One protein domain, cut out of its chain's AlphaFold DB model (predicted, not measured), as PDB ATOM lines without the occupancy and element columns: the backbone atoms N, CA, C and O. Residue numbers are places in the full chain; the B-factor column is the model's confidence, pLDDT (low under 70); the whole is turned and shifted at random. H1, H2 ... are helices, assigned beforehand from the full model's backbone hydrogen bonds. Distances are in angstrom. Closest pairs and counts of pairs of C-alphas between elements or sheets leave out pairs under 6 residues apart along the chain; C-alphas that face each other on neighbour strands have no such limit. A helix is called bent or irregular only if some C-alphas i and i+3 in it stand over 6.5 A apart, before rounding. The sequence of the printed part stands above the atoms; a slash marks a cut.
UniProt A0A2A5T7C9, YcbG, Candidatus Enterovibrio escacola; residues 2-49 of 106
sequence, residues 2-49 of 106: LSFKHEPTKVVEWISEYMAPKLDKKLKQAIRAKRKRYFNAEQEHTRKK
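AT A GLANCE: This is residues 2 to 49 of the 106 residues of the protein "YcbG" of Candidatus Enterovibrio escacola (UniProt A0A2A5T7C9). A long helix, H2, and a shorter one before it, H1, make a V with a tight link at its corner; beyond the far end of H2 the last residues form a small hook that turns back at His 45. The printed part has 48 residues with two named helices, H1 then H2, no named strand, and is all helix. It is only just loose, close to extended, with a radius of gyration of the C-alphas of 14.4 A, and flat, spanning 40 by 26 by 14 A.

HOW THE PARTS SIT: H2, residues 21 to 40, is only just apart from H1, residues 8 to 18, at a closest C-alpha distance of 8.5 A. Residues 28 to 36 of H2 stand free, and so do residues 5 to 10, of which 8 to 10 belong to H1. Every O i to N i+4 pair is within hydrogen-bond range in H1, and 14 of 16 in H2.

IN THESE COORDINATES: H2 measures 29.6 A from C-alpha 21 to C-alpha 40 at (261.347, 294.696, 206.167); it is irregular, but only just, with C-alphas 22 and 25 7.0 A apart. H1 measures 15.4 A from C-alpha 8 at (284.898, 291.785, 206.274).

THE WHOLE: The two C-alphas farthest apart, those of Glu 17 and His 45, are 40.4 A apart. The printed part has no cut. Residue 2 has a pLDDT under 70.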
ATOM      1  N   LEU A   2     288.887 290.790 194.849       68.50
ATOM      2  CA  LEU A   2     288.345 289.413 194.768       68.50
ATOM      3  C   LEU A   2     288.877 288.442 195.844       68.50
ATOM      4  O   LEU A   2     288.180 287.503 196.212       68.50
ATOM      5  N   SER A   3     290.071 288.696 196.384       78.50
ATOM      6  CA  SER A   3     290.712 287.904 197.440       78.50
ATOM      7  C   SER A   3     290.071 288.043 198.830       78.50
ATOM      8  O   SER A   3     290.248 287.158 199.655       78.50
ATOM      9  N   PHE A   4     289.304 289.108 199.104       77.50
ATOM     10  CA  PHE A   4     288.812 289.444 200.455       77.50
ATOM     11  C   PHE A   4     287.357 289.023 200.715       77.50
ATOM     12  O   PHE A   4     286.694 289.551 201.605       77.50
ATOM     13  N   LYS A   5     286.826 288.080 199.927       73.38
ATOM     14  CA  LYS A   5     285.393 287.732 199.904       73.38
ATOM     15  C   LYS A   5     284.811 287.349 201.277       73.38
ATOM     16  O   LYS A   5     283.634 287.601 201.515       73.38
ATOM     17  N   HIS A   6     285.626 286.775 202.160       83.12
ATOM     18  CA  HIS A   6     285.218 286.324 203.496       83.12
ATOM     19  C   HIS A   6     285.909 287.092 204.634       83.12
ATOM     20  O   HIS A   6     285.819 286.687 205.787       83.12
ATOM     21  N   GLU A   7     286.588 288.201 204.330       89.94
ATOM     22  CA  GLU A   7     287.361 288.978 205.303       89.94
ATOM     23  C   GLU A   7     286.755 290.384 205.450       89.94
ATOM     24  O   GLU A   7     287.257 291.349 204.866       89.94
ATOM     25  N   PRO A   8     285.648 290.531 206.206       87.75
ATOM     26  CA  PRO A   8     284.898 291.785 206.274       87.75
ATOM     27  C   PRO A   8     285.735 292.956 206.802       87.75
ATOM     28  O   PRO A   8     285.548 294.080 206.346       87.75
ATOM     29  N   THR A   9     286.684 292.702 207.706       90.12
ATOM     30  CA  THR A   9     287.575 293.729 208.265       90.12
ATOM     31  C   THR A   9     288.469 294.347 207.187       90.12
ATOM     32  O   THR A   9     288.484 295.566 207.039       90.12
ATOM     33  N   LYS A  10     289.092 293.519 206.333       89.06
ATOM     34  CA  LYS A  10     289.941 293.997 205.225       89.06
ATOM     35  C   LYS A  10     289.147 294.751 204.159       89.06
ATOM     36  O   LYS A  10     289.664 295.654 203.508       89.06
ATOM     37  N   VAL A  11     287.870 294.404 203.972       88.06
ATOM     38  CA  VAL A  11     286.973 295.154 203.077       88.06
ATOM     39  C   VAL A  11     286.710 296.561 203.618       88.06
ATOM     40  O   VAL A  11     286.685 297.509 202.836       88.06
ATOM     41  N   VAL A  12     286.532 296.715 204.932       89.19
ATOM     42  CA  VAL A  12     286.332 298.031 205.561       89.19
ATOM     43  C   VAL A  12     287.596 298.884 205.464       89.19
ATOM     44  O   VAL A  12     287.500 300.044 205.065       89.19
ATOM     45  N   GLU A  13     288.761 298.304 205.751       91.25
ATOM     46  CA  GLU A  13     290.065 298.967 205.594       91.25
ATOM     47  C   GLU A  13     290.266 299.447 204.152       91.25
ATOM     48  O   GLU A  13     290.518 300.628 203.913       91.25
ATOM     49  N   TRP A  14     290.008 298.579 203.169       91.19
ATOM     50  CA  TRP A  14     290.117 298.941 201.755       91.19
ATOM     51  C   TRP A  14     289.164 300.076 201.352       91.19
ATOM     52  O   TRP A  14     289.546 300.962 200.589       91.19
ATOM     53  N   ILE A  15     287.924 300.071 201.858       89.94
ATOM     54  CA  ILE A  15     286.969 301.165 201.618       89.94
ATOM     55  C   ILE A  15     287.501 302.473 202.217       89.94
ATOM     56  O   ILE A  15     287.347 303.519 201.598       89.94
ATOM     57  N   SER A  16     288.136 302.435 203.386       89.44
ATOM     58  CA  SER A  16     288.701 303.638 204.002       89.44
ATOM     59  C   SER A  16     289.879 304.207 203.207       89.44
ATOM     60  O   SER A  16     290.017 305.425 203.121       89.44
ATOM     61  N   GLU A  17     290.720 303.346 202.635       91.31
ATOM     62  CA  GLU A  17     291.963 303.756 201.968       91.31
ATOM     63  C   GLU A  17     291.784 304.111 200.486       91.31
ATOM     64  O   GLU A  17     292.391 305.065 200.001       91.31
ATOM     65  N   TYR A  18     290.953 303.366 199.750       91.00
ATOM     66  CA  TYR A  18     290.915 303.428 198.280       91.00
ATOM     67  C   TYR A  18     289.571 303.898 197.701       91.00
ATOM     68  O   TYR A  18     289.437 304.034 196.480       91.00
ATOM     69  N   MET A  19     288.544 304.145 198.526       89.75
ATOM     70  CA  MET A  19     287.239 304.585 198.020       89.75
ATOM     71  C   MET A  19     287.297 306.027 197.510       89.75
ATOM     72  O   MET A  19     287.639 306.963 198.227       89.75
ATOM     73  N   ALA A  20     286.844 306.232 196.272       93.56
ATOM     74  CA  ALA A  20     286.648 307.571 195.736       93.56
ATOM     75  C   ALA A  20     285.641 308.370 196.601       93.56
ATOM     76  O   ALA A  20     284.517 307.893 196.809       93.56
ATOM     77  N   PRO A  21     285.946 309.620 197.008       90.88
ATOM     78  CA  PRO A  21     285.066 310.421 197.873       90.88
ATOM     79  C   PRO A  21     283.647 310.618 197.319       90.88
ATOM     80  O   PRO A  21     282.668 310.672 198.063       90.88
ATOM     81  N   LYS A  22     283.504 310.654 195.986       92.94
ATOM     82  CA  LYS A  22     282.208 310.773 195.295       92.94
ATOM     83  C   LYS A  22     281.275 309.576 195.540       92.94
ATOM     84  O   LYS A  22     280.063 309.700 195.352       92.94
ATOM     85  N   LEU A  23     281.821 308.417 195.912       92.88
ATOM     86  CA  LEU A  23     281.070 307.177 196.105       92.88
ATOM     87  C   LEU A  23     280.730 306.893 197.568       92.88
ATOM     88  O   LEU A  23     279.754 306.186 197.803       92.88
ATOM     89  N   ASP A  24     281.440 307.479 198.533       91.44
ATOM     90  CA  ASP A  24     281.233 307.216 199.966       91.44
ATOM     91  C   ASP A  24     279.769 307.431 200.398       91.44
ATOM     92  O   ASP A  24     279.112 306.534 200.936       91.44
ATOM     93  N   LYS A  25     279.192 308.593 200.055       93.06
ATOM     94  CA  LYS A  25     277.788 308.906 200.371       93.06
ATOM     95  C   LYS A  25     276.812 307.923 199.715       93.06
ATOM     96  O   LYS A  25     275.868 307.469 200.365       93.06
ATOM     97  N   LYS A  26     277.040 307.579 198.443       94.31
ATOM     98  CA  LYS A  26     276.186 306.642 197.694       94.31
ATOM     99  C   LYS A  26     276.267 305.234 198.281       94.31
ATOM    100  O   LYS A  26     275.234 304.585 198.433       94.31
ATOM    101  N   LEU A  27     277.462 304.789 198.671       94.25
ATOM    102  CA  LEU A  27     277.685 303.490 199.298       94.25
ATOM    103  C   LEU A  27     276.952 303.395 200.640       94.25
ATOM    104  O   LEU A  27     276.184 302.455 200.857       94.25
ATOM    105  N   LYS A  28     277.110 304.398 201.511       94.12
ATOM    106  CA  LYS A  28     276.411 304.459 202.806       94.12
ATOM    107  C   LYS A  28     274.889 304.406 202.634       94.12
ATOM    108  O   LYS A  28     274.210 303.647 203.329       94.12
ATOM    109  N   GLN A  29     274.346 305.156 201.673       95.94
ATOM    110  CA  GLN A  29     272.916 305.131 201.348       95.94
ATOM    111  C   GLN A  29     272.458 303.760 200.828       95.94
ATOM    112  O   GLN A  29     271.431 303.251 201.284       95.94
ATOM    113  N   ALA A  30     273.226 303.137 199.930       96.25
ATOM    114  CA  ALA A  30     272.917 301.818 199.382       96.25
ATOM    115  C   ALA A  30     272.916 300.728 200.466       96.25
ATOM    116  O   ALA A  30     271.981 299.926 200.530       96.25
ATOM    117  N   ILE A  31     273.905 300.733 201.368       95.38
ATOM    118  CA  ILE A  31     273.970 299.797 202.501       95.38
ATOM    119  C   ILE A  31     272.775 300.005 203.438       95.38
ATOM    120  O   ILE A  31     272.126 299.028 203.819       95.38
ATOM    121  N   ARG A  32     272.430 301.258 203.774       97.19
ATOM    122  CA  ARG A  32     271.254 301.568 204.608       97.19
ATOM    123  C   ARG A  32     269.964 301.047 203.974       97.19
ATOM    124  O   ARG A  32     269.164 300.410 204.657       97.19
ATOM    125  N   ALA A  33     269.772 301.287 202.677       96.75
ATOM    126  CA  ALA A  33     268.611 300.794 201.943       96.75
ATOM    127  C   ALA A  33     268.561 299.257 201.924       96.75
ATOM    128  O   ALA A  33     267.501 298.685 202.172       96.75
ATOM    129  N   LYS A  34     269.701 298.588 201.698       96.81
ATOM    130  CA  LYS A  34     269.806 297.120 201.715       96.81
ATOM    131  C   LYS A  34     269.443 296.539 203.081       96.81
ATOM    132  O   LYS A  34     268.603 295.647 203.137       96.81
ATOM    133  N   ARG A  35     270.009 297.074 204.171       96.62
ATOM    134  CA  ARG A  35     269.699 296.641 205.548       96.62
ATOM    135  C   ARG A  35     268.217 296.818 205.867       96.62
ATOM    136  O   ARG A  35     267.579 295.880 206.321       96.62
ATOM    137  N   LYS A  36     267.646 297.988 205.559       96.44
ATOM    138  CA  LYS A  36     266.214 298.240 205.775       96.44
ATOM    139  C   LYS A  36     265.332 297.261 204.993       96.44
ATOM    140  O   LYS A  36     264.375 296.743 205.545       96.44
ATOM    141  N   ARG A  37     265.649 296.994 203.720       95.00
ATOM    142  CA  ARG A  37     264.896 296.034 202.892       95.00
ATOM    143  C   ARG A  37     265.013 294.599 203.399       95.00
ATOM    144  O   ARG A  37     264.028 293.882 203.312       95.00
ATOM    145  N   TYR A  38     266.183 294.211 203.909       95.75
ATOM    146  CA  TYR A  38     266.403 292.899 204.512       95.75
ATOM    147  C   TYR A  38     265.461 292.685 205.703       95.75
ATOM    148  O   TYR A  38     264.650 291.770 205.664       95.75
ATOM    149  N   PHE A  39     265.469 293.594 206.685       95.19
ATOM    150  CA  PHE A  39     264.591 293.479 207.857       95.19
ATOM    151  C   PHE A  39     263.103 293.629 207.508       95.19
ATOM    152  O   PHE A  39     262.270 292.870 207.985       95.19
ATOM    153  N   ASN A  40     262.740 294.549 206.607       92.88
ATOM    154  CA  ASN A  40     261.347 294.696 206.167       92.88
ATOM    155  C   ASN A  40     260.810 293.484 205.379       92.88
ATOM    156  O   ASN A  40     259.609 293.393 205.146       92.88
ATOM    157  N   ALA A  41     261.675 292.596 204.883       92.75
ATOM    158  CA  ALA A  41     261.234 291.384 204.200       92.75
ATOM    159  C   ALA A  41     260.786 290.291 205.183       92.75
ATOM    160  O   ALA A  41     260.067 289.385 204.769       92.75
ATOM    161  N   GLU A  42     261.169 290.391 206.460       93.94
ATOM    162  CA  GLU A  42     260.815 289.420 207.504       93.94
ATOM    163  C   GLU A  42     259.330 289.502 207.891       93.94
ATOM    164  O   GLU A  42     258.731 288.499 208.267       93.94
ATOM    165  N   GLN A  43     258.713 290.684 207.769       94.12
ATOM    166  CA  GLN A  43     257.310 290.911 208.120       94.12
ATOM    167  C   GLN A  43     256.501 291.377 206.907       94.12
ATOM    168  O   GLN A  43     256.807 292.399 206.293       94.12
ATOM    169  N   GLU A  44     255.403 290.686 206.592       90.06
ATOM    170  CA  GLU A  44     254.624 290.989 205.385       90.06
ATOM    171  C   GLU A  44     254.067 292.422 205.354       90.06
ATOM    172  O   GLU A  44     254.142 293.084 204.320       90.06
ATOM    173  N   HIS A  45     253.581 292.938 206.483       91.62
ATOM    174  CA  HIS A  45     253.011 294.285 206.577       91.62
ATOM    175  C   HIS A  45     254.056 295.413 206.429       91.62
ATOM    176  O   HIS A  45     253.700 296.555 206.131       91.62
ATOM    177  N   THR A  46     255.354 295.123 206.596       91.69
ATOM    178  CA  THR A  46     256.435 296.108 206.383       91.69
ATOM    179  C   THR A  46     257.057 296.015 204.986       91.69
ATOM    180  O   THR A  46     257.773 296.939 204.556       91.69
ATOM    181  N   ARG A  47     256.727 294.952 204.237       91.44
ATOM    182  CA  ARG A  47     257.112 294.754 202.839       91.44
ATOM    183  C   ARG A  47     256.440 295.801 201.951       91.44
ATOM    184  O   ARG A  47     255.248 296.069 202.045       91.44
ATOM    185  N   LYS A  48     257.217 296.399 201.048       93.88
ATOM    186  CA  LYS A  48     256.728 297.390 200.079       93.88
ATOM    187  C   LYS A  48     256.615 296.764 198.692       93.88
ATOM    188  O   LYS A  48     257.406 295.889 198.342       93.88
ATOM    189  N   LYS A  49     255.628 297.206 197.914       93.50
ATOM    190  CA  LYS A  49     255.399 296.780 196.529       93.50
ATOM    191  C   LYS A  49     255.786 297.916 195.589       93.50
ATOM    192  O   LYS A  49     255.516 299.075 195.891       93.50
TER     193      LYS A  49